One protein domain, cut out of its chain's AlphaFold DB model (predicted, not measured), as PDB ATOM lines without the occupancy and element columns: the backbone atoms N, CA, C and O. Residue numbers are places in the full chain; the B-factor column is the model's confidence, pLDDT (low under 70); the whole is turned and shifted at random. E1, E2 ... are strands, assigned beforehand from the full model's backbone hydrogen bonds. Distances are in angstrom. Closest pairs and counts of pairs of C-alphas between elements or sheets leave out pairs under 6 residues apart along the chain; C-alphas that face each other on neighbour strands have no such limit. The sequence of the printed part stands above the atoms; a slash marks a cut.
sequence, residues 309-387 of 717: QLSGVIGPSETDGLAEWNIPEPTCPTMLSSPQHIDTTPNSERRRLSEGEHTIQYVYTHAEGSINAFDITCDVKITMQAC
ATOM      1  N   GLN A 309      74.692  21.410  42.080       83.50
ATOM      2  CA  GLN A 309      75.596  20.294  42.356       83.50
ATOM      3  C   GLN A 309      76.754  20.382  41.375       83.50
ATOM      4  O   GLN A 309      76.589  20.125  40.180       83.50
ATOM      5  N   LEU A 310      77.911  20.803  41.871       85.75
ATOM      6  CA  LEU A 310      79.091  21.045  41.053       85.75
ATOM      7  C   LEU A 310      80.205  20.085  41.443       85.75
ATOM      8  O   LEU A 310      80.330  19.672  42.595       85.75
ATOM      9  N   SER A 311      81.041  19.739  40.471       83.94
ATOM     10  CA  SER A 311      82.218  18.909  40.703       83.94
ATOM     11  C   SER A 311      83.464  19.616  40.199       83.94
ATOM     12  O   SER A 311      83.489  20.123  39.077       83.94
ATOM     13  N   GLY A 312      84.498  19.645  41.036       85.06
ATOM     14  CA  GLY A 312      85.811  20.182  40.702       85.06
ATOM     15  C   GLY A 312      86.888  19.108  40.783       85.06
ATOM     16  O   GLY A 312      86.729  18.084  41.452       85.06
ATOM     17  N   VAL A 313      87.997  19.346  40.086       87.88
ATOM     18  CA  VAL A 313      89.124  18.411  40.023       87.88
ATOM     19  C   VAL A 313      90.382  19.086  40.550       87.88
ATOM     20  O   VAL A 313      90.714  20.195  40.132       87.88
ATOM     21  N   ILE A 314      91.083  18.400  41.451       88.88
ATOM     22  CA  ILE A 314      92.358  18.842  42.030       88.88
ATOM     23  C   ILE A 314      93.510  18.172  41.281       88.88
ATOM     24  O   ILE A 314      93.477  16.958  41.041       88.88
ATOM     25  N   GLY A 315      94.523  18.955  40.905       86.25
ATOM     26  CA  GLY A 315      95.717  18.440  40.244       86.25
ATOM     27  C   GLY A 315      96.547  17.518  41.151       86.25
ATOM     28  O   GLY A 315      96.575  17.702  42.365       86.25
ATOM     29  N   PRO A 316      97.300  16.550  40.596       81.50
ATOM     30  CA  PRO A 316      98.063  15.562  41.373       81.50
ATOM     31  C   PRO A 316      99.207  16.152  42.219       81.50
ATOM     32  O   PRO A 316      99.842  15.424  42.979       81.50
ATOM     33  N   SER A 317      99.517  17.440  42.064       79.56
ATOM     34  CA  SER A 317     100.550  18.158  42.825       79.56
ATOM     35  C   SER A 317      99.985  19.336  43.625       79.56
ATOM     36  O   SER A 317     100.761  20.111  44.175       79.56
ATOM     37  N   GLU A 318      98.660  19.478  43.684       84.56
ATOM     38  CA  GLU A 318      97.978  20.542  44.420       84.56
ATOM     39  C   GLU A 318      97.240  19.972  45.641       84.56
ATOM     40  O   GLU A 318      96.810  18.818  45.649       84.56
ATOM     41  N   THR A 319      97.098  20.785  46.688       84.88
ATOM     42  CA  THR A 319      96.306  20.463  47.891       84.88
ATOM     43  C   THR A 319      94.857  20.947  47.790       84.88
ATOM     44  O   THR A 319      94.006  20.518  48.567       84.88
ATOM     45  N   ASP A 320      94.579  21.836  46.836       88.31
ATOM     46  CA  ASP A 320      93.277  22.426  46.552       88.31
ATOM     47  C   ASP A 320      93.077  22.611  45.039       88.31
ATOM     48  O   ASP A 320      94.027  22.592  44.259       88.31
ATOM     49  N   GLY A 321      91.823  22.744  44.610       84.81
ATOM     50  CA  GLY A 321      91.452  22.970  43.215       84.81
ATOM     51  C   GLY A 321      90.492  24.142  43.078       84.81
ATOM     52  O   GLY A 321      89.790  24.501  44.021       84.81
ATOM     53  N   LEU A 322      90.470  24.754  41.895       85.50
ATOM     54  CA  LEU A 322      89.626  25.911  41.610       85.50
ATOM     55  C   LEU A 322      88.184  25.477  41.311       85.50
ATOM     56  O   LEU A 322      87.952  24.712  40.374       85.50
ATOM     57  N   ALA A 323      87.229  26.004  42.074       86.25
ATOM     58  CA  ALA A 323      85.799  25.887  41.823       86.25
ATOM     59  C   ALA A 323      85.210  27.265  41.496       86.25
ATOM     60  O   ALA A 323      85.630  28.276  42.057       86.25
ATOM     61  N   GLU A 324      84.244  27.293  40.583       85.50
ATOM     62  CA  GLU A 324      83.542  28.501  40.150       85.50
ATOM     63  C   GLU A 324      82.058  28.183  39.995       85.50
ATOM     64  O   GLU A 324      81.706  27.141  39.431       85.50
ATOM     65  N   TRP A 325      81.200  29.052  40.522       87.56
ATOM     66  CA  TRP A 325      79.756  28.846  40.536       87.56
ATOM     67  C   TRP A 325      78.998  30.166  40.493       87.56
ATOM     68  O   TRP A 325      79.534  31.220  40.832       87.56
ATOM     69  N   ASN A 326      77.730  30.101  40.094       86.88
ATOM     70  CA  ASN A 326      76.854  31.266  40.112       86.88
ATOM     71  C   ASN A 326      76.240  31.423  41.500       86.88
ATOM     72  O   ASN A 326      75.743  30.442  42.064       86.88
ATOM     73  N   ILE A 327      76.234  32.647  42.018       86.69
ATOM     74  CA  ILE A 327      75.623  32.960  43.309       86.69
ATOM     75  C   ILE A 327      74.098  32.739  43.184       86.69
ATOM     76  O   ILE A 327      73.484  33.279  42.261       86.69
ATOM     77  N   PRO A 328      73.472  31.903  44.033       88.25
ATOM     78  CA  PRO A 328      72.052  31.575  43.917       88.25
ATOM     79  C   PRO A 328      71.163  32.728  44.406       88.25
ATOM     80  O   PRO A 328      71.052  32.957  45.605       88.25
ATOM     81  N   GLU A 329      70.482  33.410  43.486       85.81
ATOM     82  CA  GLU A 329      69.555  34.501  43.817       85.81
ATOM     83  C   GLU A 329      68.131  33.982  44.107       85.81
ATOM     84  O   GLU A 329      67.573  33.256  43.276       85.81
ATOM     85  N   PRO A 330      67.519  34.339  45.255       88.94
ATOM     86  CA  PRO A 330      66.132  33.992  45.565       88.94
ATOM     87  C   PRO A 330      65.113  34.592  44.583       88.94
ATOM     88  O   PRO A 330      65.352  35.617  43.950       88.94
ATOM     89  N   THR A 331      63.914  34.009  44.518       89.62
ATOM     90  CA  THR A 331      62.804  34.501  43.672       89.62
ATOM     91  C   THR A 331      62.160  35.808  44.153       89.62
ATOM     92  O   THR A 331      61.276  36.334  43.472       89.62
ATOM     93  N   CYS A 332      62.563  36.329  45.315       85.94
ATOM     94  CA  CYS A 332      62.008  37.539  45.915       85.94
ATOM     95  C   CYS A 332      63.054  38.665  46.041       85.94
ATOM     96  O   CYS A 332      64.251  38.387  46.093       85.94
ATOM     97  N   PRO A 333      62.636  39.945  46.121       84.81
ATOM     98  CA  PRO A 333      63.558  41.063  46.309       84.81
ATOM     99  C   PRO A 333      64.241  40.973  47.678       84.81
ATOM    100  O   PRO A 333      63.595  41.160  48.706       84.81
ATOM    101  N   THR A 334      65.539  40.696  47.718       83.62
ATOM    102  CA  THR A 334      66.301  40.533  48.967       83.62
ATOM    103  C   THR A 334      67.630  41.266  48.914       83.62
ATOM    104  O   THR A 334      68.188  41.458  47.837       83.62
ATOM    105  N   MET A 335      68.169  41.617  50.080       80.81
ATOM    106  CA  MET A 335      69.531  42.132  50.238       80.81
ATOM    107  C   MET A 335      70.428  41.019  50.794       80.81
ATOM    108  O   MET A 335      70.037  40.319  51.726       80.81
ATOM    109  N   LEU A 336      71.627  40.840  50.239       77.50
ATOM    110  CA  LEU A 336      72.609  39.887  50.769       77.50
ATOM    111  C   LEU A 336      73.199  40.436  52.080       77.50
ATOM    112  O   LEU A 336      73.728  41.547  52.088       77.50
ATOM    113  N   SER A 337      73.133  39.678  53.180       67.56
ATOM    114  CA  SER A 337      73.347  40.232  54.529       67.56
ATOM    115  C   SER A 337      74.813  40.388  54.983       67.56
ATOM    116  O   SER A 337      75.038  40.789  56.120       67.56
ATOM    117  N   SER A 338      75.811  40.151  54.114       52.34
ATOM    118  CA  SER A 338      77.222  40.620  54.182       52.34
ATOM    119  C   SER A 338      78.119  39.742  53.284       52.34
ATOM    120  O   SER A 338      77.933  38.524  53.271       52.34
ATOM    121  N   PRO A 339      79.113  40.288  52.548       48.78
ATOM    122  CA  PRO A 339      80.028  39.482  51.746       48.78
ATOM    123  C   PRO A 339      81.276  39.078  52.547       48.78
ATOM    124  O   PRO A 339      82.073  39.929  52.946       48.78
ATOM    125  N   GLN A 340      81.547  37.776  52.690       43.81
ATOM    126  CA  GLN A 340      82.932  37.329  52.887       43.81
ATOM    127  C   GLN A 340      83.646  37.287  51.521       43.81
ATOM    128  O   GLN A 340      83.675  36.261  50.866       43.81
ATOM    129  N   HIS A 341      84.195  38.438  51.114       42.59
ATOM    130  CA  HIS A 341      85.334  38.650  50.197       42.59
ATOM    131  C   HIS A 341      85.513  37.828  48.877       42.59
ATOM    132  O   HIS A 341      85.926  36.676  48.903       42.59
ATOM    133  N   ILE A 342      85.513  38.593  47.760       43.66
ATOM    134  CA  ILE A 342      86.545  38.733  46.682       43.66
ATOM    135  C   ILE A 342      86.336  38.096  45.275       43.66
ATOM    136  O   ILE A 342      86.390  36.892  45.075       43.66
ATOM    137  N   ASP A 343      86.311  39.044  44.322       40.00
ATOM    138  CA  ASP A 343      86.731  39.148  42.907       40.00
ATOM    139  C   ASP A 343      85.994  38.546  41.693       40.00
ATOM    140  O   ASP A 343      85.925  37.346  41.453       40.00
ATOM    141  N   THR A 344      85.722  39.502  40.795       44.34
ATOM    142  CA  THR A 344      85.420  39.465  39.358       44.34
ATOM    143  C   THR A 344      84.139  38.786  38.866       44.34
ATOM    144  O   THR A 344      84.011  37.570  38.823       44.34
ATOM    145  N   THR A 345      83.282  39.642  38.291       46.66
ATOM    146  CA  THR A 345      81.962  39.441  37.659       46.66
ATOM    147  C   THR A 345      80.784  39.358  38.641       46.66
ATOM    148  O   THR A 345      80.869  38.667  39.646       46.66
ATOM    149  N   PRO A 346      79.689  40.108  38.403       56.97
ATOM    150  CA  PRO A 346      78.732  40.449  39.461       56.97
ATOM    151  C   PRO A 346      77.891  39.273  39.989       56.97
ATOM    152  O   PRO A 346      77.243  39.435  41.017       56.97
ATOM    153  N   ASN A 347      77.915  38.102  39.336       67.25
ATOM    154  CA  ASN A 347      76.968  37.010  39.600       67.25
ATOM    155  C   ASN A 347      77.635  35.639  39.843       67.25
ATOM    156  O   ASN A 347      76.934  34.631  39.955       67.25
ATOM    157  N   SER A 348      78.966  35.565  39.907       70.25
ATOM    158  CA  SER A 348      79.685  34.301  40.114       70.25
ATOM    159  C   SER A 348      80.845  34.455  41.083       70.25
ATOM    160  O   SER A 348      81.544  35.464  41.064       70.25
ATOM    161  N   GLU A 349      81.057  33.435  41.908       81.75
ATOM    162  CA  GLU A 349      82.155  33.364  42.868       81.75
ATOM    163  C   GLU A 349      83.152  32.284  42.444       81.75
ATOM    164  O   GLU A 349      82.790  31.264  41.845       81.75
ATOM    165  N   ARG A 350      84.429  32.518  42.751       83.62
ATOM    166  CA  ARG A 350      85.527  31.610  42.436       83.62
ATOM    167  C   ARG A 350      86.410  31.413  43.661       83.62
ATOM    168  O   ARG A 350      86.952  32.369  44.206       83.62
ATOM    169  N   ARG A 351      86.628  30.156  44.057       85.94
ATOM    170  CA  ARG A 351      87.391  29.812  45.267       85.94
ATOM    171  C   ARG A 351      88.205  28.534  45.089       85.94
ATOM    172  O   ARG A 351      87.804  27.627  44.365       85.94
ATOM    173  N   ARG A 352      89.358  28.452  45.763       87.12
ATOM    174  CA  ARG A 352      90.130  27.206  45.891       87.12
ATOM    175  C   ARG A 352      89.608  26.377  47.066       87.12
ATOM    176  O   ARG A 352      89.477  26.899  48.171       87.12
ATOM    177  N   LEU A 353      89.293  25.110  46.809       88.25
ATOM    178  CA  LEU A 353      88.695  24.175  47.766       88.25
ATOM    179  C   LEU A 353      89.520  22.883  47.847       88.25
ATOM    180  O   LEU A 353      90.019  22.393  46.832       88.25
ATOM    181  N   SER A 354      89.658  22.328  49.052       90.94
ATOM    182  CA  SER A 354      90.360  21.060  49.302       90.94
ATOM    183  C   SER A 354      89.545  19.845  48.842       90.94
ATOM    184  O   SER A 354      88.356  19.965  48.561       90.94
ATOM    185  N   GLU A 355      90.156  18.657  48.794       90.75
ATOM    186  CA  GLU A 355      89.448  17.396  48.495       90.75
ATOM    187  C   GLU A 355      88.291  17.177  49.493       90.75
ATOM    188  O   GLU A 355      88.472  17.388  50.694       90.75
ATOM    189  N   GLY A 356      87.108  16.782  49.004       89.25
ATOM    190  CA  GLY A 356      85.911  16.560  49.828       89.25
ATOM    191  C   GLY A 356      84.659  17.308  49.359       89.25
ATOM    192  O   GLY A 356      84.633  17.913  48.288       89.25
ATOM    193  N   GLU A 357      83.601  17.232  50.167       91.06
ATOM    194  CA  GLU A 357      82.338  17.939  49.936       91.06
ATOM    195  C   GLU A 357      82.317  19.274  50.681       91.06
ATOM    196  O   GLU A 357      82.601  19.340  51.876       91.06
ATOM    197  N   HIS A 358      81.938  20.334  49.973       88.31
ATOM    198  CA  HIS A 358      81.825  21.690  50.499       88.31
ATOM    199  C   HIS A 358      80.401  22.194  50.301       88.31
ATOM    200  O   HIS A 358      79.819  22.021  49.230       88.31
ATOM    201  N   THR A 359      79.846  22.832  51.330       88.19
ATOM    202  CA  THR A 359      78.561  23.537  51.251       88.19
ATOM    203  C   THR A 359      78.811  25.013  51.519       88.19
ATOM    204  O   THR A 359      79.275  25.371  52.600       88.19
ATOM    205  N   ILE A 360      78.537  25.854  50.525       88.44
ATOM    206  CA  ILE A 360      78.645  27.311  50.629       88.44
ATOM    207  C   ILE A 360      77.244  27.871  50.835       88.44
ATOM    208  O   ILE A 360      76.344  27.546  50.062       88.44
ATOM    209  N   GLN A 361      77.068  28.689  51.871       86.31
ATOM    210  CA  GLN A 361      75.771  29.241  52.252       86.31
ATOM    211  C   GLN A 361      75.729  30.744  51.996       86.31
ATOM    212  O   GLN A 361      76.615  31.476  52.436       86.31
ATOM    213  N   TYR A 362      74.668  31.195  51.335       86.75
ATOM    214  CA  TYR A 362      74.368  32.604  51.100       86.75
ATOM    215  C   TYR A 362      73.118  32.980  51.878       86.75
ATOM    216  O   TYR A 362      72.058  32.391  51.667       86.75
ATOM    217  N   VAL A 363      73.244  33.945  52.787       86.56
ATOM    218  CA  VAL A 363      72.127  34.434  53.600       86.56
ATOM    219  C   VAL A 363      71.634  35.756  53.027       86.56
ATOM    220  O   VAL A 363      72.398  36.705  52.849       86.56
ATOM    221  N   TYR A 364      70.343  35.798  52.736       87.88
ATOM    222  CA  TYR A 364      69.644  36.952  52.200       87.88
ATOM    223  C   TYR A 364      68.565  37.386  53.179       87.88
ATOM    224  O   TYR A 364      67.824  36.546  53.684       87.88
ATOM    225  N   THR A 365      68.432  38.690  53.384       86.50
ATOM    226  CA  THR A 365      67.392  39.279  54.226       86.50
ATOM    227  C   THR A 365      66.365  39.976  53.336       86.50
ATOM    228  O   THR A 365      66.699  40.828  52.504       86.50
ATOM    229  N   HIS A 366      65.096  39.594  53.476       85.88
ATOM    230  CA  HIS A 366      63.972  40.271  52.831       85.88
ATOM    231  C   HIS A 366      63.472  41.420  53.708       85.88
ATOM    232  O   HIS A 366      63.274  41.224  54.904       85.88
ATOM    233  N   ALA A 367      63.219  42.584  53.096       77.44
ATOM    234  CA  ALA A 367      62.531  43.728  53.705       77.44
ATOM    235  C   ALA A 367      63.000  44.054  55.140       77.44
ATOM    236  O   ALA A 367      62.202  44.068  56.074       77.44
ATOM    237  N   GLU A 368      64.300  44.297  55.321       73.50
ATOM    238  CA  GLU A 368      64.897  44.589  56.629       73.50
ATOM    239  C   GLU A 368      64.135  45.703  57.380       73.50
ATOM    240  O   GLU A 368      63.835  46.759  56.821       73.50
ATOM    241  N   GLY A 369      63.774  45.448  58.644       69.25
ATOM    242  CA  GLY A 369      62.983  46.373  59.468       69.25
ATOM    243  C   GLY A 369      61.469  46.380  59.194       69.25
ATOM    244  O   GLY A 369      60.748  47.145  59.831       69.25
ATOM    245  N   SER A 370      60.973  45.534  58.285       78.50
ATOM    246  CA  SER A 370      59.542  45.322  58.025       78.50
ATOM    247  C   SER A 370      58.930  44.257  58.939       78.50
ATOM    248  O   SER A 370      59.607  43.343  59.408       78.50
ATOM    249  N   ILE A 371      57.608  44.308  59.109       77.81
ATOM    250  CA  ILE A 371      56.811  43.255  59.758       77.81
ATOM    251  C   ILE A 371      56.899  41.897  59.042       77.81
ATOM    252  O   ILE A 371      56.656  40.866  59.661       77.81
ATOM    253  N   ASN A 372      57.269  41.891  57.754       84.31
ATOM    254  CA  ASN A 372      57.500  40.680  56.959       84.31
ATOM    255  C   ASN A 372      58.995  40.386  56.763       84.31
ATOM    256  O   ASN A 372      59.359  39.724  55.793       84.31
ATOM    257  N   ALA A 373      59.875  40.903  57.625       85.75
ATOM    258  CA  ALA A 373      61.299  40.618  57.522       85.75
ATOM    259  C   ALA A 373      61.588  39.139  57.821       85.75
ATOM    260  O   ALA A 373      61.118  38.585  58.817       85.75
ATOM    261  N   PHE A 374      62.382  38.499  56.966       87.25
ATOM    262  CA  PHE A 374      62.877  37.143  57.191       87.25
ATOM    263  C   PHE A 374      64.208  36.922  56.475       87.25
ATOM    264  O   PHE A 374      64.498  37.571  55.468       87.25
ATOM    265  N   ASP A 375      64.966  35.946  56.969       88.31
ATOM    266  CA  ASP A 375      66.169  35.458  56.306       88.31
ATOM    267  C   ASP A 375      65.869  34.202  55.484       88.31
ATOM    268  O   ASP A 375      65.131  33.301  55.910       88.31
ATOM    269  N   ILE A 376      66.476  34.127  54.305       88.00
ATOM    270  CA  ILE A 376      66.498  32.947  53.447       88.00
ATOM    271  C   ILE A 376      67.948  32.556  53.163       88.00
ATOM    272  O   ILE A 376      68.794  33.399  52.873       88.00
ATOM    273  N   THR A 377      68.241  31.261  53.277       88.62
ATOM    274  CA  THR A 377      69.578  30.709  53.051       88.62
ATOM    275  C   THR A 377      69.568  29.852  51.798       88.62
ATOM    276  O   THR A 377      68.799  28.893  51.716       88.62
ATOM    277  N   CYS A 378      70.418  30.198  50.836       89.19
ATOM    278  CA  CYS A 378      70.613  29.437  49.613       89.19
ATOM    279  C   CYS A 378      71.978  28.751  49.633       89.19
ATOM    280  O   CYS A 378      72.996  29.384  49.909       89.19
ATOM    281  N   ASP A 379      71.992  27.460  49.302       88.00
ATOM    282  CA  ASP A 379      73.194  26.634  49.371       88.00
ATOM    283  C   ASP A 379      73.732  26.290  47.976       88.00
ATOM    284  O   ASP A 379      72.974  26.008  47.040       88.00
ATOM    285  N   VAL A 380      75.057  26.213  47.868       88.88
ATOM    286  CA  VAL A 380      75.777  25.622  46.735       88.88
ATOM    287  C   VAL A 380      76.603  24.448  47.244       88.88
ATOM    288  O   VAL A 380      77.356  24.587  48.210       88.88
ATOM    289  N   LYS A 381      76.466  23.286  46.596       89.31
ATOM    290  CA  LYS A 381      77.198  22.067  46.953       89.31
ATOM    291  C   LYS A 381      78.259  21.764  45.907       89.31
ATOM    292  O   LYS A 381      77.970  21.675  44.713       89.31
ATOM    293  N   ILE A 382      79.495  21.617  46.371       90.25
ATOM    294  CA  ILE A 382      80.663  21.422  45.517       90.25
ATOM    295  C   ILE A 382      81.436  20.206  46.012       90.25
ATOM    296  O   ILE A 382      81.914  20.181  47.145       90.25
ATOM    297  N   THR A 383      81.596  19.210  45.147       90.69
ATOM    298  CA  THR A 383      82.402  18.018  45.422       90.69
ATOM    299  C   THR A 383      83.740  18.129  44.704       90.69
ATOM    300  O   THR A 383      83.802  18.177  43.475       90.69
ATOM    301  N   MET A 384      84.829  18.152  45.463       89.56
ATOM    302  CA  MET A 384      86.187  18.211  44.934       89.56
ATOM    303  C   MET A 384      86.827  16.826  44.954       89.56
ATOM    304  O   MET A 384      86.997  16.231  46.021       89.56
ATOM    305  N   GLN A 385      87.229  16.334  43.783       89.50
ATOM    306  CA  GLN A 385      87.901  15.045  43.633       89.50
ATOM    307  C   GLN A 385      89.346  15.239  43.171       89.50
ATOM    308  O   GLN A 385      89.618  15.932  42.190       89.50
ATOM    309  N   ALA A 386      90.295  14.587  43.840       89.94
ATOM    310  CA  ALA A 386      91.668  14.585  43.361       89.94
ATOM    311  C   ALA A 386      91.827  13.676  42.137       89.94
ATOM    312  O   ALA A 386      91.474  12.490  42.181       89.94
ATOM    313  N   CYS A 387      92.415  14.218  41.064       90.38
ATOM    314  CA  CYS A 387      92.788  13.396  39.926       90.38
ATOM    315  C   CYS A 387      94.112  12.686  40.198       90.38
ATOM    316  O   CYS A 387      95.181  13.297  40.272       90.38
TER     317      CYS A 387
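Overview. This is residues 309 to 387 of the 717 residues of an uncharacterized protein of Paramuricea clavata (UniProt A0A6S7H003). A long, twisted hairpin of E4 and E5 makes most of the length of a rod, with E1 added along E5 at one end and a shorter hairpin of E2 and E3 beside E1 at that same end. A long loop, residues 327 to 347, joins E2 to E3 and reaches E4 on its way, where residues 335 to 336 pair antiparallel with residues 364 to 365. The printed part has 79 residues with five named strands, E1 to E5 in order, and no named helix: the class is all strand. One mixed sheet runs E1, E5, E4; the other is the antiparallel pair E2 and E3. The whole is loose, with a radius of gyration of the C-alphas of 15.2 A and spans of 53 by 22 by 17 A.

Arrangement. E1, residues 309 to 314, is an edge strand, parallel to E5, residues 374 to 386, at 37 degrees; N 312 and O 383 are 2.9 A apart, within hydrogen-bond range. E2, residues 320 to 326, comes closest to E1 at the C-alphas of Gly 321 and Ile 314, 4.4 A apart. E2 and E3, residues 348 to 354, form an antiparallel hairpin at 155 degrees, with N 323 and O 351 2.9 A apart. E3 and E4, residues 356 to 366, meet only through their link. E4 and E5 form a hairpin at 162 degrees, with N 360 and O 380 2.9 A apart. E2 and E4 are apart.

Along the chain. E1 begins at C-alpha 309, (75.596, 20.294, 42.356). E4 measures 32.4 A and E5 39.1 A, ending at C-alpha 386, (91.668, 14.585, 43.361).

Size, cuts and confidence. The C-alphas farthest apart, of Ser 317 and Ile 371, are 53.2 A apart. The printed part has no cut. The link E2 to E3 is long, with 21 residues. The sheet of E1, E5 and E4 is strongly twisted. Mean pLDDT of the printed part is 80.8; residues 337 to 347 and 369 are under 70.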